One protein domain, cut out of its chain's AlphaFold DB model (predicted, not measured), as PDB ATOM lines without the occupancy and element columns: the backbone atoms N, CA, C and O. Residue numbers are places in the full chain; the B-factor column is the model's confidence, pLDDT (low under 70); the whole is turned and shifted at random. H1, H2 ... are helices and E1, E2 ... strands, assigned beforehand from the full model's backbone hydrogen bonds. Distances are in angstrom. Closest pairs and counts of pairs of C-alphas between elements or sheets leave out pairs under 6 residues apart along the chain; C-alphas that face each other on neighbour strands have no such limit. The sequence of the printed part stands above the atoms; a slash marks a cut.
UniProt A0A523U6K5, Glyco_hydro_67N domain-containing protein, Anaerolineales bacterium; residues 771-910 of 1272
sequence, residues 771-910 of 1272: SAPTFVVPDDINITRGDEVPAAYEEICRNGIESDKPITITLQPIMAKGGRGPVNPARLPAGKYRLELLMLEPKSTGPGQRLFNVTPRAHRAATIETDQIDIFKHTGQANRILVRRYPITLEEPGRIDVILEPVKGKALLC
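This is residues 771 to 910 of the 1272 residues of the protein "Glyco_hydro_67N domain-containing protein" of Anaerolineales bacterium (UniProt A0A523U6K5). What does the model look like? It is a sandwich, the twisted sheet E3 E8 E5 E6 face to face with the long two-stranded sheet E4 E7, with a small third sheet E1 E2 E9 near the end of E4 at Met 839. Short helices H1 and H2 also lie near that end of E4. How is it made up? The printed part has 140 residues in the order E1 H1 E2 E3 E4 E5 E6 H2 E7 E8 E9, mostly strand, with 65 residues in named elements, under half; the sheets are antiparallel. It is compact, with a radius of gyration of the C-alphas of 15.9 A and spans of 46 by 31 by 31 A.

Where is the largest sheet? E3 is residues 807 to 811, E8 residues 896 to 904, 24.9 A long, E5 residues 851 to 858, 23.3 A, and E6 residues 867 to 869. C-alpha 896 is at (-20.108, -3.793, -35.276). Where are the other strands? E4, residues 831 to 839, is 25.6 A long and E7, residues 882 to 890, 25.1 A; C-alpha 839 is at (-25.015, 1.831, -51.851). E1 is residues 774 to 776, E2 residues 799 to 803 and E9 residues 907 to 909. Where are the helices? H1 is residues 792 to 797, H2 residues 871 to 875.

How is the largest sheet paired? Its order is E3, E8, E5, E6, with N 809 and O 898 at 2.8 A, N 855 and O 899 at 2.9 A, and N 854 and O 867 at 2.8 A; E5 and E6 form a hairpin. It is only just strongly twisted, its C-alphas up to 4.3 A off its best plane. What faces it? E4 and E7, with N 835 and O 886 at 2.9 A, make the other sheet of the sandwich, their strands at 28 degrees to those of the first. E2 with E9, E3 with E8, E4 with E7 and E5 with E6 form a jelly roll, four nested antiparallel pairs, one long hairpin wound over both sheets. What lies farther out? E2 pairs with E1, N 775 and O 800 at 2.8 A, and with E9, N 801 and O 909 at 2.8 A. The closest C-alphas of E4 and E9 are those of Met 839 and Leu 909, 5.0 A apart; for H1 and E4 those of Cys 797 and Met 839, 6.7 A; for H2 and E7 those of Thr 875 and Leu 882, 6.4 A. How do the helix backbones run? In H2 every O i to N i+4 pair is within hydrogen-bond range, in H1 1 of 2.

How far does it reach? The two C-alphas farthest apart are those of Pro 822 and Gly 846, 49.4 A. Which links are long? E1 to H1, E3 to E4 and E4 to E5 are long, and the printed part has no cut. Where is confidence low? The mean pLDDT of the printed part is 87.1, and residues 816 to 825 and 860 to 864 are under 70.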
ATOM      1  N   SER A 771     -27.959 -14.544 -46.778       89.38
ATOM      2  CA  SER A 771     -29.374 -14.900 -46.991       89.38
ATOM      3  C   SER A 771     -30.184 -13.886 -47.820       89.38
ATOM      4  O   SER A 771     -31.389 -14.069 -47.986       89.38
ATOM      5  N   ALA A 772     -29.541 -12.862 -48.391       92.94
ATOM      6  CA  ALA A 772     -30.168 -11.853 -49.240       92.94
ATOM      7  C   ALA A 772     -29.825 -12.090 -50.726       92.94
ATOM      8  O   ALA A 772     -28.672 -12.374 -51.052       92.94
ATOM      9  N   PRO A 773     -30.792 -12.000 -51.659       95.44
ATOM     10  CA  PRO A 773     -30.505 -12.007 -53.091       95.44
ATOM     11  C   PRO A 773     -29.444 -10.975 -53.490       95.44
ATOM     12  O   PRO A 773     -29.418  -9.871 -52.959       95.44
ATOM     13  N   THR A 774     -28.598 -11.317 -54.460       95.56
ATOM     14  CA  THR A 774     -27.632 -10.381 -55.046       95.56
ATOM     15  C   THR A 774     -28.207  -9.722 -56.296       95.56
ATOM     16  O   THR A 774     -28.947 -10.363 -57.045       95.56
ATOM     17  N   PHE A 775     -27.829  -8.476 -56.563       95.25
ATOM     18  CA  PHE A 775     -28.042  -7.806 -57.843       95.25
ATOM     19  C   PHE A 775     -26.699  -7.499 -58.512       95.25
ATOM     20  O   PHE A 775     -25.680  -7.338 -57.840       95.25
ATOM     21  N   VAL A 776     -26.726  -7.418 -59.840       94.88
ATOM     22  CA  VAL A 776     -25.588  -7.045 -60.684       94.88
ATOM     23  C   VAL A 776     -26.066  -5.956 -61.629       94.88
ATOM     24  O   VAL A 776     -27.128  -6.093 -62.242       94.88
ATOM     25  N   VAL A 777     -25.314  -4.869 -61.714       94.50
ATOM     26  CA  VAL A 777     -25.536  -3.800 -62.682       94.50
ATOM     27  C   VAL A 777     -24.867  -4.203 -63.994       94.50
ATOM     28  O   VAL A 777     -23.667  -4.478 -63.980       94.50
ATOM     29  N   PRO A 778     -25.615  -4.256 -65.109       90.31
ATOM     30  CA  PRO A 778     -25.046  -4.549 -66.420       90.31
ATOM     31  C   PRO A 778     -23.890  -3.607 -66.788       90.31
ATOM     32  O   PRO A 778     -23.901  -2.428 -66.431       90.31
ATOM     33  N   ASP A 779     -22.887  -4.118 -67.502       83.88
ATOM     34  CA  ASP A 779     -21.675  -3.351 -67.825       83.88
ATOM     35  C   ASP A 779     -21.935  -2.146 -68.744       83.88
ATOM     36  O   ASP A 779     -21.192  -1.165 -68.691       83.88
ATOM     37  N   ASP A 780     -23.011  -2.184 -69.536       88.50
ATOM     38  CA  ASP A 780     -23.473  -1.091 -70.399       88.50
ATOM     39  C   ASP A 780     -24.145   0.056 -69.626       88.50
ATOM     40  O   ASP A 780     -24.280   1.166 -70.148       88.50
ATOM     41  N   ILE A 781     -24.523  -0.173 -68.365       88.94
ATOM     42  CA  ILE A 781     -25.046   0.870 -67.489       88.94
ATOM     43  C   ILE A 781     -23.888   1.632 -66.846       88.94
ATOM     44  O   ILE A 781     -23.049   1.083 -66.124       88.94
ATOM     45  N   ASN A 782     -23.869   2.943 -67.084       89.31
ATOM     46  CA  ASN A 782     -22.870   3.827 -66.504       89.31
ATOM     47  C   ASN A 782     -23.172   4.095 -65.022       89.31
ATOM     48  O   ASN A 782     -24.225   4.641 -64.685       89.31
ATOM     49  N   ILE A 783     -22.227   3.750 -64.147       92.50
ATOM     50  CA  ILE A 783     -22.280   4.093 -62.726       92.50
ATOM     51  C   ILE A 783     -21.572   5.429 -62.534       92.50
ATOM     52  O   ILE A 783     -20.427   5.611 -62.931       92.50
ATOM     53  N   THR A 784     -22.256   6.372 -61.899       90.56
ATOM     54  CA  THR A 784     -21.717   7.700 -61.599       90.56
ATOM     55  C   THR A 784     -21.337   7.803 -60.127       90.56
ATOM     56  O   THR A 784     -21.973   7.212 -59.255       90.56
ATOM     57  N   ARG A 785     -20.302   8.581 -59.811       90.06
ATOM     58  CA  ARG A 785     -19.863   8.836 -58.434       90.06
ATOM     59  C   ARG A 785     -19.673  10.332 -58.199       90.06
ATOM     60  O   ARG A 785     -19.530  11.090 -59.153       90.06
ATOM     61  N   GLY A 786     -19.717  10.769 -56.943       82.75
ATOM     62  CA  GLY A 786     -19.282  12.124 -56.583       82.75
ATOM     63  C   GLY A 786     -17.755  12.243 -56.586       82.75
ATOM     64  O   GLY A 786     -17.064  11.231 -56.467       82.75
ATOM     65  N   ASP A 787     -17.233  13.469 -56.670       79.25
ATOM     66  CA  ASP A 787     -15.784  13.731 -56.708       79.25
ATOM     67  C   ASP A 787     -15.047  13.183 -55.471       79.25
ATOM     68  O   ASP A 787     -13.928  12.688 -55.580       79.25
ATOM     69  N   GLU A 788     -15.711  13.181 -54.313       82.56
ATOM     70  CA  GLU A 788     -15.187  12.676 -53.033       82.56
ATOM     71  C   GLU A 788     -15.257  11.145 -52.873       82.56
ATOM     72  O   GLU A 788     -14.813  10.597 -51.861       82.56
ATOM     73  N   VAL A 789     -15.858  10.433 -53.829       85.00
ATOM     74  CA  VAL A 789     -15.979   8.970 -53.787       85.00
ATOM     75  C   VAL A 789     -14.778   8.356 -54.514       85.00
ATOM     76  O   VAL A 789     -14.532   8.711 -55.669       85.00
ATOM     77  N   PRO A 790     -14.028   7.421 -53.900       85.75
ATOM     78  CA  PRO A 790     -12.919   6.745 -54.568       85.75
ATOM     79  C   PRO A 790     -13.353   6.027 -55.852       85.75
ATOM     80  O   PRO A 790     -14.346   5.305 -55.852       85.75
ATOM     81  N   ALA A 791     -12.564   6.135 -56.926       82.38
ATOM     82  CA  ALA A 791     -12.846   5.442 -58.192       82.38
ATOM     83  C   ALA A 791     -12.962   3.914 -58.030       82.38
ATOM     84  O   ALA A 791     -13.779   3.275 -58.682       82.38
ATOM     85  N   ALA A 792     -12.212   3.328 -57.089       82.06
ATOM     86  CA  ALA A 792     -12.290   1.901 -56.776       82.06
ATOM     87  C   ALA A 792     -13.688   1.446 -56.300       82.06
ATOM     88  O   ALA A 792     -13.990   0.258 -56.362       82.06
ATOM     89  N   TYR A 793     -14.539   2.362 -55.821       91.81
ATOM     90  CA  TYR A 793     -15.888   2.034 -55.355       91.81
ATOM     91  C   TYR A 793     -16.877   1.830 -56.504       91.81
ATOM     92  O   TYR A 793     -17.897   1.182 -56.294       91.81
ATOM     93  N   GLU A 794     -16.580   2.318 -57.712       90.94
ATOM     94  CA  GLU A 794     -17.415   2.073 -58.897       90.94
ATOM     95  C   GLU A 794     -17.576   0.580 -59.158       90.94
ATOM     96  O   GLU A 794     -18.687   0.100 -59.362       90.94
ATOM     97  N   GLU A 795     -16.479  -0.164 -59.063       89.75
ATOM     98  CA  GLU A 795     -16.487  -1.604 -59.267       89.75
ATOM     99  C   GLU A 795     -17.218  -2.358 -58.152       89.75
ATOM    100  O   GLU A 795     -18.016  -3.248 -58.440       89.75
ATOM    101  N   ILE A 796     -16.991  -1.987 -56.888       93.88
ATOM    102  CA  ILE A 796     -17.701  -2.593 -55.751       93.88
ATOM    103  C   ILE A 796     -19.210  -2.371 -55.902       93.88
ATOM    104  O   ILE A 796     -19.994  -3.300 -55.741       93.88
ATOM    105  N   CYS A 797     -19.621  -1.166 -56.300       95.50
ATOM    106  CA  CYS A 797     -21.024  -0.807 -56.477       95.50
ATOM    107  C   CYS A 797     -21.697  -1.418 -57.712       95.50
ATOM    108  O   CYS A 797     -22.923  -1.358 -57.794       95.50
ATOM    109  N   ARG A 798     -20.959  -2.058 -58.633       94.19
ATOM    110  CA  ARG A 798     -21.577  -2.855 -59.714       94.19
ATOM    111  C   ARG A 798     -22.365  -4.044 -59.185       94.19
ATOM    112  O   ARG A 798     -23.223  -4.564 -59.891       94.19
ATOM    113  N   ASN A 799     -22.093  -4.470 -57.958       95.19
ATOM    114  CA  ASN A 799     -22.783  -5.574 -57.322       95.19
ATOM    115  C   ASN A 799     -23.328  -5.137 -55.963       95.19
ATOM    116  O   ASN A 799     -22.879  -4.157 -55.370       95.19
ATOM    117  N   GLY A 800     -24.325  -5.863 -55.478       96.31
ATOM    118  CA  GLY A 800     -24.813  -5.684 -54.121       96.31
ATOM    119  C   GLY A 800     -25.781  -6.773 -53.714       96.31
ATOM    120  O   GLY A 800     -26.125  -7.659 -54.498       96.31
ATOM    121  N   ILE A 801     -26.248  -6.688 -52.478       96.88
ATOM    122  CA  ILE A 801     -27.389  -7.451 -51.979       96.88
ATOM    123  C   ILE A 801     -28.636  -6.571 -51.941       96.88
ATOM    124  O   ILE A 801     -28.560  -5.372 -51.672       96.88
ATOM    125  N   GLU A 802     -29.794  -7.178 -52.189       96.19
ATOM    126  CA  GLU A 802     -31.104  -6.570 -51.981       96.19
ATOM    127  C   GLU A 802     -31.970  -7.465 -51.087       96.19
ATOM    128  O   GLU A 802     -32.059  -8.670 -51.317       96.19
ATOM    129  N   SER A 803     -32.633  -6.894 -50.079       95.19
ATOM    130  CA  SER A 803     -33.480  -7.652 -49.148       95.19
ATOM    131  C   SER A 803     -34.841  -6.997 -48.947       95.19
ATOM    132  O   SER A 803     -34.935  -5.786 -48.767       95.19
ATOM    133  N   ASP A 804     -35.895  -7.807 -48.961       94.94
ATOM    134  CA  ASP A 804     -37.268  -7.439 -48.590       94.94
ATOM    135  C   ASP A 804     -37.581  -7.723 -47.108       94.94
ATOM    136  O   ASP A 804     -38.680  -7.443 -46.637       94.94
ATOM    137  N   LYS A 805     -36.605  -8.249 -46.360       95.38
ATOM    138  CA  LYS A 805     -36.679  -8.505 -44.917       95.38
ATOM    139  C   LYS A 805     -35.536  -7.802 -44.182       95.38
ATOM    140  O   LYS A 805     -34.494  -7.561 -44.801       95.38
ATOM    141  N   PRO A 806     -35.686  -7.520 -42.877       94.44
ATOM    142  CA  PRO A 806     -34.576  -7.064 -42.054       94.44
ATOM    143  C   PRO A 806     -33.380  -8.014 -42.143       94.44
ATOM    144  O   PRO A 806     -33.545  -9.231 -42.016       94.44
ATOM    145  N   ILE A 807     -32.187  -7.466 -42.361       93.75
ATOM    146  CA  ILE A 807     -30.932  -8.226 -42.354       93.75
ATOM    147  C   ILE A 807     -29.898  -7.545 -41.465       93.75
ATOM    148  O   ILE A 807     -29.788  -6.322 -41.441       93.75
ATOM    149  N   THR A 808     -29.116  -8.358 -40.759       92.12
ATOM    150  CA  THR A 808     -28.019  -7.891 -39.908       92.12
ATOM    151  C   THR A 808     -26.698  -8.332 -40.511       92.12
ATOM    152  O   THR A 808     -26.437  -9.527 -40.653       92.12
ATOM    153  N   ILE A 809     -25.851  -7.361 -40.837       91.31
ATOM    154  CA  ILE A 809     -24.494  -7.573 -41.328       91.31
ATOM    155  C   ILE A 809     -23.519  -7.315 -40.184       91.31
ATOM    156  O   ILE A 809     -23.392  -6.192 -39.710       91.31
ATOM    157  N   THR A 810     -22.803  -8.343 -39.744       89.75
ATOM    158  CA  THR A 810     -21.766  -8.194 -38.717       89.75
ATOM    159  C   THR A 810     -20.415  -7.907 -39.368       89.75
ATOM    160  O   THR A 810     -19.879  -8.743 -40.093       89.75
ATOM    161  N   LEU A 811     -19.848  -6.741 -39.067       90.44
ATOM    162  CA  LEU A 811     -18.516  -6.308 -39.473       90.44
ATOM    163  C   LEU A 811     -17.488  -6.677 -38.398       90.44
ATOM    164  O   LEU A 811     -17.591  -6.273 -37.235       90.44
ATOM    165  N   GLN A 812     -16.490  -7.455 -38.803       89.44
ATOM    166  CA  GLN A 812     -15.409  -7.971 -37.963       89.44
ATOM    167  C   GLN A 812     -14.203  -8.327 -38.854       89.44
ATOM    168  O   GLN A 812     -14.349  -8.332 -40.076       89.44
ATOM    169  N   PRO A 813     -13.006  -8.605 -38.307       91.25
ATOM    170  CA  PRO A 813     -11.880  -9.066 -39.117       91.25
ATOM    171  C   PRO A 813     -12.267 -10.251 -40.013       91.25
ATOM    172  O   PRO A 813     -13.035 -11.120 -39.591       91.25
ATOM    173  N   ILE A 814     -11.728 -10.276 -41.234       88.25
ATOM    174  CA  ILE A 814     -12.117 -11.229 -42.280       88.25
ATOM    175  C   ILE A 814     -11.931 -12.686 -41.839       88.25
ATOM    176  O   ILE A 814     -11.166 -12.987 -40.915       88.25
ATOM    177  N   MET A 815     -12.607 -13.606 -42.528       79.88
ATOM    178  CA  MET A 815     -12.589 -15.046 -42.234       79.88
ATOM    179  C   MET A 815     -13.150 -15.396 -40.847       79.88
ATOM    180  O   MET A 815     -12.730 -16.351 -40.190       79.88
ATOM    181  N   ALA A 816     -14.116 -14.612 -40.375       64.00
ATOM    182  CA  ALA A 816     -14.813 -14.840 -39.118       64.00
ATOM    183  C   ALA A 816     -16.187 -15.478 -39.381       64.00
ATOM    184  O   ALA A 816     -17.221 -14.825 -39.265       64.00
ATOM    185  N   LYS A 817     -16.229 -16.768 -39.732       53.91
ATOM    186  CA  LYS A 817     -17.483 -17.539 -39.670       53.91
ATOM    187  C   LYS A 817     -17.395 -18.672 -38.659       53.91
ATOM    188  O   LYS A 817     -16.480 -19.487 -38.671       53.91
ATOM    189  N   GLY A 818     -18.375 -18.659 -37.753       49.22
ATOM    190  CA  GLY A 818     -18.560 -19.624 -36.682       49.22
ATOM    191  C   GLY A 818     -19.158 -20.927 -37.194       49.22
ATOM    192  O   GLY A 818     -20.116 -20.928 -37.963       49.22
ATOM    193  N   GLY A 819     -18.593 -22.035 -36.723       35.78
ATOM    194  CA  GLY A 819     -19.120 -23.369 -36.974       35.78
ATOM    195  C   GLY A 819     -18.037 -24.408 -37.228       35.78
ATOM    196  O   GLY A 819     -18.053 -25.025 -38.283       35.78
ATOM    197  N   ARG A 820     -17.196 -24.662 -36.211       38.28
ATOM    198  CA  ARG A 820     -16.217 -25.771 -36.072       38.28
ATOM    199  C   ARG A 820     -14.770 -25.453 -36.467       38.28
ATOM    200  O   ARG A 820     -14.333 -25.694 -37.581       38.28
ATOM    201  N   GLY A 821     -14.023 -25.002 -35.464       39.41
ATOM    202  CA  GLY A 821     -12.569 -24.828 -35.422       39.41
ATOM    203  C   GLY A 821     -12.210 -23.981 -34.190       39.41
ATOM    204  O   GLY A 821     -13.088 -23.264 -33.711       39.41
ATOM    205  N   PRO A 822     -10.980 -24.030 -33.645       31.61
ATOM    206  CA  PRO A 822     -10.613 -23.424 -32.350       31.61
ATOM    207  C   PRO A 822     -10.555 -21.883 -32.367       31.61
ATOM    208  O   PRO A 822      -9.970 -21.256 -31.486       31.61
ATOM    209  N   VAL A 823     -11.134 -21.244 -33.379       42.03
ATOM    210  CA  VAL A 823     -10.988 -19.818 -33.622       42.03
ATOM    211  C   VAL A 823     -12.220 -19.104 -33.080       42.03
ATOM    212  O   VAL A 823     -13.264 -19.052 -33.728       42.03
ATOM    213  N   ASN A 824     -12.090 -18.536 -31.879       51.19
ATOM    214  CA  ASN A 824     -13.018 -17.511 -31.404       51.19
ATOM    215  C   ASN A 824     -13.203 -16.444 -32.502       51.19
ATOM    216  O   ASN A 824     -12.210 -16.076 -33.145       51.19
ATOM    217  N   PRO A 825     -14.430 -15.933 -32.736       61.50
ATOM    218  CA  PRO A 825     -14.632 -14.834 -33.673       61.50
ATOM    219  C   PRO A 825     -13.677 -13.696 -33.305       61.50
ATOM    220  O   PRO A 825     -13.632 -13.256 -32.152       61.50
ATOM    221  N   ALA A 826     -12.850 -13.298 -34.275       72.81
ATOM    222  CA  ALA A 826     -11.862 -12.248 -34.074       72.81
ATOM    223  C   ALA A 826     -12.598 -10.952 -33.736       72.81
ATOM    224  O   ALA A 826     -13.600 -10.623 -34.367       72.81
ATOM    225  N   ARG A 827     -12.110 -10.240 -32.722       84.94
ATOM    226  CA  ARG A 827     -12.707  -8.987 -32.267       84.94
ATOM    227  C   ARG A 827     -11.901  -7.819 -32.809       84.94
ATOM    228  O   ARG A 827     -10.676  -7.891 -32.875       84.94
ATOM    229  N   LEU A 828     -12.605  -6.763 -33.188       87.44
ATOM    230  CA  LEU A 828     -12.017  -5.452 -33.419       87.44
ATOM    231  C   LEU A 828     -11.476  -4.919 -32.086       87.44
ATOM    232  O   LEU A 828     -12.132  -5.134 -31.063       87.44
ATOM    233  N   PRO A 829     -10.328  -4.228 -32.063       87.62
ATOM    234  CA  PRO A 829      -9.839  -3.595 -30.847       87.62
ATOM    235  C   PRO A 829     -10.742  -2.423 -30.435       87.62
ATOM    236  O   PRO A 829     -11.444  -1.839 -31.264       87.62
ATOM    237  N   ALA A 830     -10.703  -2.059 -29.152       87.50
ATOM    238  CA  ALA A 830     -11.308  -0.815 -28.687       87.50
ATOM    239  C   ALA A 830     -10.679   0.384 -29.421       87.50
ATOM    240  O   ALA A 830      -9.485   0.368 -29.744       87.50
ATOM    241  N   GLY A 831     -11.475   1.408 -29.710       88.00
ATOM    242  CA  GLY A 831     -11.021   2.590 -30.438       88.00
ATOM    243  C   GLY A 831     -12.105   3.255 -31.279       88.00
ATOM    244  O   GLY A 831     -13.264   2.837 -31.296       88.00
ATOM    245  N   LYS A 832     -11.703   4.315 -31.983       89.50
ATOM    246  CA  LYS A 832     -12.563   5.057 -32.906       89.50
ATOM    247  C   LYS A 832     -12.451   4.476 -34.308       89.50
ATOM    248  O   LYS A 832     -11.360   4.146 -34.768       89.50
ATOM    249  N   TYR A 833     -13.577   4.414 -34.999       91.50
ATOM    250  CA  TYR A 833     -13.692   3.917 -36.358       91.50
ATOM    251  C   TYR A 833     -14.578   4.832 -37.196       91.50
ATOM    252  O   TYR A 833     -15.499   5.479 -36.696       91.50
ATOM    253  N   ARG A 834     -14.321   4.833 -38.497       94.19
ATOM    254  CA  ARG A 834     -15.171   5.388 -39.537       94.19
ATOM    255  C   ARG A 834     -15.742   4.219 -40.327       94.19
ATOM    256  O   ARG A 834     -15.008   3.505 -41.006       94.19
ATOM    257  N   LEU A 835     -17.050   4.021 -40.211       95.25
ATOM    258  CA  LEU A 835     -17.799   3.079 -41.031       95.25
ATOM    259  C   LEU A 835     -18.291   3.792 -42.289       95.25
ATOM    260  O   LEU A 835     -19.042   4.757 -42.187       95.25
ATOM    261  N   GLU A 836     -17.914   3.295 -43.459       96.38
ATOM    262  CA  GLU A 836     -18.478   3.675 -44.749       96.38
ATOM    263  C   GLU A 836     -19.369   2.548 -45.283       96.38
ATOM    264  O   GLU A 836     -18.931   1.402 -45.406       96.38
ATOM    265  N   LEU A 837     -20.613   2.876 -45.627       97.25
ATOM    266  CA  LEU A 837     -21.535   1.979 -46.322       97.25
ATOM    267  C   LEU A 837     -21.740   2.470 -47.750       97.25
ATOM    268  O   LEU A 837     -22.096   3.630 -47.968       97.25
ATOM    269  N   LEU A 838     -21.508   1.575 -48.709       97.62
ATOM    270  CA  LEU A 838     -21.601   1.841 -50.136       97.62
ATOM    271  C   LEU A 838     -22.929   1.311 -50.662       97.62
ATOM    272  O   LEU A 838     -23.259   0.141 -50.456       97.62
ATOM    273  N   MET A 839     -23.683   2.158 -51.353       96.88
ATOM    274  CA  MET A 839     -25.015   1.831 -51.851       96.88
ATOM    275  C   MET A 839     -25.204   2.356 -53.273       96.88
ATOM    276  O   MET A 839     -24.697   3.419 -53.637       96.88
ATOM    277  N   LEU A 840     -25.981   1.621 -54.061       96.19
ATOM    278  CA  LEU A 840     -26.364   1.989 -55.415       96.19
ATOM    279  C   LEU A 840     -27.812   1.570 -55.651       96.19
ATOM    280  O   LEU A 840     -28.192   0.445 -55.331       96.19
ATOM    281  N   GLU A 841     -28.606   2.462 -56.237       93.25
ATOM    282  CA  GLU A 841     -29.972   2.168 -56.662       93.25
ATOM    283  C   GLU A 841     -30.038   2.076 -58.192       93.25
ATOM    284  O   GLU A 841     -29.990   3.114 -58.860       93.25
ATOM    285  N   PRO A 842     -30.136   0.860 -58.760       90.50
ATOM    286  CA  PRO A 842     -30.165   0.688 -60.207       90.50
ATOM    287  C   PRO A 842     -31.570   0.693 -60.830       90.50
ATOM    288  O   PRO A 842     -31.680   0.761 -62.051       90.50
ATOM    289  N   LYS A 843     -32.648   0.577 -60.039       89.56
ATOM    290  CA  LYS A 843     -34.012   0.319 -60.548       89.56
ATOM    291  C   LYS A 843     -34.999   1.459 -60.316       89.56
ATOM    292  O   LYS A 843     -35.945   1.584 -61.090       89.56
ATOM    293  N   SER A 844     -34.837   2.248 -59.257       89.50
ATOM    294  CA  SER A 844     -35.808   3.305 -58.941       89.50
ATOM    295  C   SER A 844     -35.833   4.398 -60.010       89.50
ATOM    296  O   SER A 844     -34.788   4.854 -60.468       89.50
ATOM    297  N   THR A 845     -37.030   4.864 -60.366       90.31
ATOM    298  CA  THR A 845     -37.228   5.974 -61.321       90.31
ATOM    299  C   THR A 845     -37.483   7.321 -60.641       90.31
ATOM    300  O   THR A 845     -37.596   8.342 -61.313       90.31
ATOM    301  N   GLY A 846     -37.575   7.335 -59.310       89.75
ATOM    302  CA  GLY A 846     -37.815   8.527 -58.505       89.75
ATOM    303  C   GLY A 846     -37.662   8.258 -57.003       89.75
ATOM    304  O   GLY A 846     -37.573   7.094 -56.593       89.75
ATOM    305  N   PRO A 847     -37.647   9.316 -56.170       91.50
ATOM    306  CA  PRO A 847     -37.560   9.189 -54.716       91.50
ATOM    307  C   PRO A 847     -38.807   8.507 -54.124       91.50
ATOM    308  O   PRO A 847     -39.891   8.510 -54.708       91.50
ATOM    309  N   GLY A 848     -38.666   7.915 -52.940       89.44
ATOM    310  CA  GLY A 848     -39.740   7.293 -52.164       89.44
ATOM    311  C   GLY A 848     -40.205   5.926 -52.676       89.44
ATOM    312  O   GLY A 848     -41.192   5.388 -52.161       89.44
ATOM    313  N   GLN A 849     -39.536   5.360 -53.687       91.62
ATOM    314  CA  GLN A 849     -39.812   4.011 -54.200       91.62
ATOM    315  C   GLN A 849     -39.143   2.923 -53.354       91.62
ATOM    316  O   GLN A 849     -39.734   1.863 -53.138       91.62
ATOM    317  N   ARG A 850     -37.935   3.200 -52.854       93.19
ATOM    318  CA  ARG A 850     -37.164   2.313 -51.983       93.19
ATOM    319  C   ARG A 850     -36.611   3.104 -50.802       93.19
ATOM    320  O   ARG A 850     -35.809   4.013 -50.979       93.19
ATOM    321  N   LEU A 851     -37.098   2.762 -49.618       95.38
ATOM    322  CA  LEU A 851     -36.825   3.403 -48.341       95.38
ATOM    323  C   LEU A 851     -36.486   2.312 -47.327       95.38
ATOM    324  O   LEU A 851     -37.235   1.340 -47.194       95.38
ATOM    325  N   PHE A 852     -35.382   2.456 -46.611       97.31
ATOM    326  CA  PHE A 852     -34.978   1.497 -45.587       97.31
ATOM    327  C   PHE A 852     -34.188   2.191 -44.486       97.31
ATOM    328  O   PHE A 852     -33.512   3.183 -44.730       97.31
ATOM    329  N   ASN A 853     -34.279   1.672 -43.270       96.75
ATOM    330  CA  ASN A 853     -33.514   2.174 -42.142       96.75
ATOM    331  C   ASN A 853     -32.159   1.471 -42.074       96.75
ATOM    332  O   ASN A 853     -32.054   0.270 -42.346       96.75
ATOM    333  N   VAL A 854     -31.136   2.226 -41.690       96.19
ATOM    334  CA  VAL A 854     -29.790   1.734 -41.416       96.19
ATOM    335  C   VAL A 854     -29.441   2.062 -39.974       96.19
ATOM    336  O   VAL A 854     -29.426   3.229 -39.581       96.19
ATOM    337  N   THR A 855     -29.118   1.031 -39.197       94.19
ATOM    338  CA  THR A 855     -28.744   1.179 -37.786       94.19
ATOM    339  C   THR A 855     -27.393   0.505 -37.537       94.19
ATOM    340  O   THR A 855     -27.332  -0.717 -37.352       94.19
ATOM    341  N   PRO A 856     -26.285   1.269 -37.536       91.50
ATOM    342  CA  PRO A 856     -24.995   0.794 -37.054       91.50
ATOM    343  C   PRO A 856     -25.027   0.629 -35.530       91.50
ATOM    344  O   PRO A 856     -25.445   1.527 -34.804       91.50
ATOM    345  N   ARG A 857     -24.555  -0.507 -35.019       87.94
ATOM    346  CA  ARG A 857     -24.561  -0.824 -33.588       87.94
ATOM    347  C   ARG A 857     -23.238  -1.445 -33.162       87.94
ATOM    348  O   ARG A 857     -22.887  -2.543 -33.590       87.94
ATOM    349  N   ALA A 858     -22.531  -0.769 -32.264       84.19
ATOM    350  CA  ALA A 858     -21.369  -1.327 -31.580       84.19
ATOM    351  C   ALA A 858     -21.790  -2.378 -30.533       84.19
ATOM    352  O   ALA A 858     -22.824  -2.253 -29.874       84.19
ATOM    353  N   HIS A 859     -20.986  -3.430 -30.372       72.88
ATOM    354  CA  HIS A 859     -21.201  -4.456 -29.348       72.88
ATOM    355  C   HIS A 859     -21.279  -3.831 -27.942       72.88
ATOM    356  O   HIS A 859     -20.354  -3.140 -27.532       72.88
ATOM    357  N   ARG A 860     -22.379  -4.093 -27.215       66.62
ATOM    358  CA  ARG A 860     -22.693  -3.544 -25.873       66.62
ATOM    359  C   ARG A 860     -22.801  -2.012 -25.769       66.62
ATOM    360  O   ARG A 860     -22.880  -1.498 -24.659       66.62
ATOM    361  N   ALA A 861     -22.876  -1.291 -26.886       63.81
ATOM    362  CA  ALA A 861     -23.209   0.133 -26.882       63.81
ATOM    363  C   ALA A 861     -24.734   0.354 -26.879       63.81
ATOM    364  O   ALA A 861     -25.492  -0.485 -27.375       63.81
ATOM    365  N   ALA A 862     -25.180   1.503 -26.359       56.06
ATOM    366  CA  ALA A 862     -26.541   1.988 -26.587       56.06
ATOM    367  C   ALA A 862     -26.771   2.218 -28.093       56.06
ATOM    368  O   ALA A 862     -25.833   2.540 -28.826       56.06
ATOM    369  N   THR A 863     -28.000   2.012 -28.569       55.66
ATOM    370  CA  THR A 863     -28.358   2.158 -29.988       55.66
ATOM    371  C   THR A 863     -27.973   3.551 -30.501       55.66
ATOM    372  O   THR A 863     -28.358   4.553 -29.904       55.66
ATOM    373  N   ILE A 864     -27.211   3.608 -31.597       64.06
ATOM    374  CA  ILE A 864     -26.874   4.852 -32.306       64.06
ATOM    375  C   ILE A 864     -28.081   5.273 -33.163       64.06
ATOM    376  O   ILE A 864     -28.946   4.453 -33.480       64.06
ATOM    377  N   GLU A 865     -28.149   6.558 -33.506       72.62
ATOM    378  CA  GLU A 865     -29.157   7.157 -34.382       72.62
ATOM    379  C   GLU A 865     -29.435   6.292 -35.626       72.62
ATOM    380  O   GLU A 865     -28.522   5.868 -36.337       72.62
ATOM    381  N   THR A 866     -30.714   5.987 -35.852       87.88
ATOM    382  CA  THR A 866     -31.168   5.232 -37.023       87.88
ATOM    383  C   THR A 866     -31.348   6.185 -38.193       87.88
ATOM    384  O   THR A 866     -32.082   7.166 -38.097       87.88
ATOM    385  N   ASP A 867     -30.691   5.877 -39.302       92.75
ATOM    386  CA  ASP A 867     -30.632   6.721 -40.489       92.75
ATOM    387  C   ASP A 867     -31.531   6.134 -41.577       92.75
ATOM    388  O   ASP A 867     -31.304   5.028 -42.071       92.75
ATOM    389  N   GLN A 868     -32.598   6.851 -41.921       95.50
ATOM    390  CA  GLN A 868     -33.528   6.423 -42.957       95.50
ATOM    391  C   GLN A 868     -32.984   6.799 -44.341       95.50
ATOM    392  O   GLN A 868     -32.830   7.974 -44.668       95.50
ATOM    393  N   ILE A 869     -32.730   5.790 -45.173       96.94
ATOM    394  CA  ILE A 869     -32.081   5.920 -46.475       96.94
ATOM    395  C   ILE A 869     -33.085   5.814 -47.618       96.94
ATOM    396  O   ILE A 869     -33.794   4.818 -47.764       96.94
ATOM    397  N   ASP A 870     -33.042   6.816 -48.493       96.12
ATOM    398  CA  ASP A 870     -33.555   6.776 -49.863       96.12
ATOM    399  C   ASP A 870     -32.412   7.159 -50.808       96.12
ATOM    400  O   ASP A 870     -32.049   8.332 -50.930       96.12
ATOM    401  N   ILE A 871     -31.806   6.155 -51.449       95.31
ATOM    402  CA  ILE A 871     -30.602   6.349 -52.266       95.31
ATOM    403  C   ILE A 871     -30.873   7.355 -53.388       95.31
ATOM    404  O   ILE A 871     -30.089   8.285 -53.556       95.31
ATOM    405  N   PHE A 872     -31.997   7.220 -54.102       94.31
ATOM    406  CA  PHE A 872     -32.342   8.092 -55.228       94.31
ATOM    407  C   PHE A 872     -32.516   9.541 -54.767       94.31
ATOM    408  O   PHE A 872     -32.024  10.463 -55.417       94.31
ATOM    409  N   LYS A 873     -33.178   9.758 -53.624       94.31
ATOM    410  CA  LYS A 873     -33.334  11.097 -53.039       94.31
ATOM    411  C   LYS A 873     -31.990  11.726 -52.670       94.31
ATOM    412  O   LYS A 873     -31.809  12.919 -52.890       94.31
ATOM    413  N   HIS A 874     -31.056  10.947 -52.123       92.75
ATOM    414  CA  HIS A 874     -29.728  11.447 -51.749       92.75
ATOM    415  C   HIS A 874     -28.838  11.754 -52.954       92.75
ATOM    416  O   HIS A 874     -28.046  12.694 -52.914       92.75
ATOM    417  N   THR A 875     -28.931  10.959 -54.016       92.25
ATOM    418  CA  THR A 875     -28.036  11.069 -55.174       92.25
ATOM    419  C   THR A 875     -28.604  11.940 -56.296       92.25
ATOM    420  O   THR A 875     -27.847  12.411 -57.152       92.25
ATOM    421  N   GLY A 876     -29.924  12.144 -56.304       89.75
ATOM    422  CA  GLY A 876     -30.686  12.858 -57.330       89.75
ATOM    423  C   GLY A 876     -30.979  12.037 -58.590       89.75
ATOM    424  O   GLY A 876     -31.700  12.518 -59.460       89.75
ATOM    425  N   GLN A 877     -30.427  10.824 -58.711       89.56
ATOM    426  CA  GLN A 877     -30.590   9.955 -59.881       89.56
ATOM    427  C   GLN A 877     -30.258   8.488 -59.566       89.56
ATOM    428  O   GLN A 877     -29.492   8.192 -58.643       89.56
ATOM    429  N   ALA A 878     -30.779   7.571 -60.383       90.50
ATOM    430  CA  ALA A 878     -30.379   6.165 -60.371       90.50
ATOM    431  C   ALA A 878     -28.915   5.985 -60.813       90.50
ATOM    432  O   ALA A 878     -28.321   6.874 -61.424       90.50
ATOM    433  N   ASN A 879     -28.334   4.820 -60.521       93.50
ATOM    434  CA  ASN A 879     -26.961   4.455 -60.900       93.50
ATOM    435  C   ASN A 879     -25.887   5.451 -60.420       93.50
ATOM    436  O   ASN A 879     -24.805   5.538 -60.997       93.50
ATOM    437  N   ARG A 880     -26.161   6.204 -59.350       94.56
ATOM    438  CA  ARG A 880     -25.170   7.051 -58.683       94.56
ATOM    439  C   ARG A 880     -24.834   6.493 -57.308       94.56
ATOM    440  O   ARG A 880     -25.735   6.173 -56.537       94.56
ATOM    441  N   ILE A 881     -23.543   6.372 -57.015       96.75
ATOM    442  CA  ILE A 881     -23.056   5.811 -55.753       96.75
ATOM    443  C   ILE A 881     -23.381   6.761 -54.603       96.75
ATOM    444  O   ILE A 881     -23.021   7.941 -54.638       96.75
ATOM    445  N   LEU A 882     -23.999   6.214 -53.560       96.19
ATOM    446  CA  LEU A 882     -24.147   6.839 -52.254       96.19
ATOM    447  C   LEU A 882     -23.150   6.207 -51.279       96.19
ATOM    448  O   LEU A 882     -23.103   4.986 -51.136       96.19
ATOM    449  N   VAL A 883     -22.385   7.045 -50.580       96.69
ATOM    450  CA  VAL A 883     -21.540   6.629 -49.455       96.69
ATOM    451  C   VAL A 883     -22.077   7.282 -48.189       96.69
ATOM    452  O   VAL A 883     -22.078   8.509 -48.082       96.69
ATOM    453  N   ARG A 884     -22.528   6.480 -47.222       95.06
ATOM    454  CA  ARG A 884     -22.903   6.968 -45.887       95.06
ATOM    455  C   ARG A 884     -21.788   6.672 -44.897       95.06
ATOM    456  O   ARG A 884     -21.249   5.569 -44.891       95.06
ATOM    457  N   ARG A 885     -21.433   7.672 -44.089       93.81
ATOM    458  CA  ARG A 885     -20.315   7.613 -43.144       93.81
ATOM    459  C   ARG A 885     -20.826   7.751 -41.720       93.81
ATOM    460  O   ARG A 885     -21.561   8.691 -41.434       93.81
ATOM    461  N   TYR A 886     -20.390   6.854 -40.844       92.56
ATOM    462  CA  TYR A 886     -20.773   6.835 -39.436       92.56
ATOM    463  C   TYR A 886     -19.514   6.775 -38.564       92.56
ATOM    464  O   TYR A 886     -18.699   5.861 -38.736       92.56
ATOM    465  N   PRO A 887     -19.317   7.726 -37.638       91.25
ATOM    466  CA  PRO A 887     -18.312   7.582 -36.597       91.25
ATOM    467  C   PRO A 887     -18.799   6.547 -35.577       91.25
ATOM    468  O   PRO A 887     -19.923   6.628 -35.090       91.25
ATOM    469  N   ILE A 888     -17.957   5.572 -35.249       88.38
ATOM    470  CA  ILE A 888     -18.259   4.526 -34.270       88.38
ATOM    471  C   ILE A 888     -17.136   4.484 -33.238       88.38
ATOM    472  O   ILE A 888     -15.961   4.492 -33.598       88.38
ATOM    473  N   THR A 889     -17.490   4.385 -31.961       88.25
ATOM    474  CA  THR A 889     -16.535   4.134 -30.877       88.25
ATOM    475  C   THR A 889     -16.815   2.758 -30.285       88.25
ATOM    476  O   THR A 889     -17.955   2.442 -29.947       88.25
ATOM    477  N   LEU A 890     -15.776   1.933 -30.182       87.19
ATOM    478  CA  LEU A 890     -15.799   0.683 -29.430       87.19
ATOM    479  C   LEU A 890     -15.063   0.899 -28.106       87.19
ATOM    480  O   LEU A 890     -13.851   1.102 -28.113       87.19
ATOM    481  N   GLU A 891     -15.792   0.841 -26.992       86.00
ATOM    482  CA  GLU A 891     -15.231   0.985 -25.637       86.00
ATOM    483  C   GLU A 891     -14.415  -0.245 -25.211       86.00
ATOM    484  O   GLU A 891     -13.419  -0.147 -24.502       86.00
ATOM    485  N   GLU A 892     -14.811  -1.424 -25.690       86.06
ATOM    486  CA  GLU A 892     -14.123  -2.691 -25.461       86.06
ATOM    487  C   GLU A 892     -13.959  -3.461 -26.781       86.06
ATOM    488  O   GLU A 892     -14.719  -3.232 -27.731       86.06
ATOM    489  N   PRO A 893     -12.995  -4.397 -26.873       86.75
ATOM    490  CA  PRO A 893     -12.845  -5.222 -28.061       86.75
ATOM    491  C   PRO A 893     -14.131  -5.990 -28.398       86.75
ATOM    492  O   PRO A 893     -14.648  -6.759 -27.581       86.75
ATOM    493  N   GLY A 894     -14.627  -5.827 -29.623       87.50
ATOM    494  CA  GLY A 894     -15.962  -6.287 -30.004       87.50
ATOM    495  C   GLY A 894     -16.182  -6.415 -31.509       87.50
ATOM    496  O   GLY A 894     -15.272  -6.747 -32.266       87.50
ATOM    497  N   ARG A 895     -17.426  -6.194 -31.937       87.88
ATOM    498  CA  ARG A 895     -17.872  -6.229 -33.338       87.88
ATOM    499  C   ARG A 895     -18.859  -5.092 -33.599       87.88
ATOM    500  O   ARG A 895     -19.397  -4.527 -32.644       87.88
ATOM    501  N   ILE A 896     -19.119  -4.799 -34.868       89.88
ATOM    502  CA  ILE A 896     -20.108  -3.793 -35.276       89.88
ATOM    503  C   ILE A 896     -21.178  -4.485 -36.115       89.88
ATOM    504  O   ILE A 896     -20.864  -5.088 -37.133       89.88
ATOM    505  N   ASP A 897     -22.434  -4.407 -35.693       91.00
ATOM    506  CA  ASP A 897     -23.573  -4.889 -36.473       91.00
ATOM    507  C   ASP A 897     -24.164  -3.722 -37.279       91.00
ATOM    508  O   ASP A 897     -24.339  -2.628 -36.754       91.00
ATOM    509  N   VAL A 898     -24.493  -3.950 -38.545       92.94
ATOM    510  CA  VAL A 898     -25.227  -3.019 -39.407       92.94
ATOM    511  C   VAL A 898     -26.567  -3.657 -39.723       92.94
ATOM    512  O   VAL A 898     -26.627  -4.673 -40.417       92.94
ATOM    513  N   ILE A 899     -27.635  -3.089 -39.175       93.75
ATOM    514  CA  ILE A 899     -28.998  -3.578 -39.379       93.75
ATOM    515  C   ILE A 899     -29.612  -2.779 -40.528       93.75
ATOM    516  O   ILE A 899     -29.608  -1.549 -40.496       93.75
ATOM    517  N   LEU A 900     -30.106  -3.483 -41.545       95.38
ATOM    518  CA  LEU A 900     -30.837  -2.916 -42.673       95.38
ATOM    519  C   LEU A 900     -32.297  -3.351 -42.568       95.38
ATOM    520  O   LEU A 900     -32.585  -4.542 -42.693       95.38
ATOM    521  N   GLU A 901     -33.214  -2.409 -42.362       96.25
ATOM    522  CA  GLU A 901     -34.647  -2.690 -42.212       96.25
ATOM    523  C   GLU A 901     -35.442  -2.057 -43.360       96.25
ATOM    524  O   GLU A 901     -35.551  -0.829 -43.429       96.25
ATOM    525  N   PRO A 902     -36.003  -2.853 -44.285       96.38
ATOM    526  CA  PRO A 902     -36.847  -2.322 -45.351       96.38
ATOM    527  C   PRO A 902     -38.090  -1.625 -44.781       96.38
ATOM    528  O   PRO A 902     -38.842  -2.226 -44.017       96.38
ATOM    529  N   VAL A 903     -38.328  -0.373 -45.179       96.50
ATOM    530  CA  VAL A 903     -39.539   0.396 -44.827       96.50
ATOM    531  C   VAL A 903     -40.525   0.381 -45.997       96.50
ATOM    532  O   VAL A 903     -41.720   0.160 -45.821       96.50
ATOM    533  N   LYS A 904     -40.021   0.590 -47.216       93.38
ATOM    534  CA  LYS A 904     -40.779   0.513 -48.467       93.38
ATOM    535  C   LYS A 904     -39.855   0.009 -49.571       93.38
ATOM    536  O   LYS A 904     -38.774   0.551 -49.752       93.38
ATOM    537  N   GLY A 905     -40.258  -1.011 -50.322       93.00
ATOM    538  CA  GLY A 905     -39.366  -1.653 -51.295       93.00
ATOM    539  C   GLY A 905     -38.296  -2.521 -50.617       93.00
ATOM    540  O   GLY A 905     -38.569  -3.138 -49.593       93.00
ATOM    541  N   LYS A 906     -37.097  -2.613 -51.206       95.06
ATOM    542  CA  LYS A 906     -35.992  -3.444 -50.698       95.06
ATOM    543  C   LYS A 906     -34.862  -2.580 -50.138       95.06
ATOM    544  O   LYS A 906     -34.573  -1.529 -50.703       95.06
ATOM    545  N   ALA A 907     -34.201  -3.059 -49.087       95.75
ATOM    546  CA  ALA A 907     -32.932  -2.508 -48.616       95.75
ATOM    547  C   ALA A 907     -31.784  -2.937 -49.538       95.75
ATOM    548  O   ALA A 907     -31.818  -4.050 -50.067       95.75
ATOM    549  N   LEU A 908     -30.785  -2.069 -49.721       96.38
ATOM    550  CA  LEU A 908     -29.676  -2.267 -50.660       96.38
ATOM    551  C   LEU A 908     -28.330  -1.990 -49.995       96.38
ATOM    552  O   LEU A 908     -28.180  -0.999 -49.281       96.38
ATOM    553  N   LEU A 909     -27.340  -2.835 -50.279       97.50
ATOM    554  CA  LEU A 909     -25.960  -2.625 -49.846       97.50
ATOM    555  C   LEU A 909     -24.986  -3.233 -50.860       97.50
ATOM    556  O   LEU A 909     -25.116  -4.405 -51.210       97.50
ATOM    557  N   CYS A 910     -24.009  -2.448 -51.309       97.75
ATOM    558  CA  CYS A 910     -22.971  -2.883 -52.248       97.75
ATOM    559  C   CYS A 910     -21.662  -3.249 -51.541       97.75
ATOM    560  O   CYS A 910     -21.005  -4.227 -51.880       97.75
TER     561      CYS A 910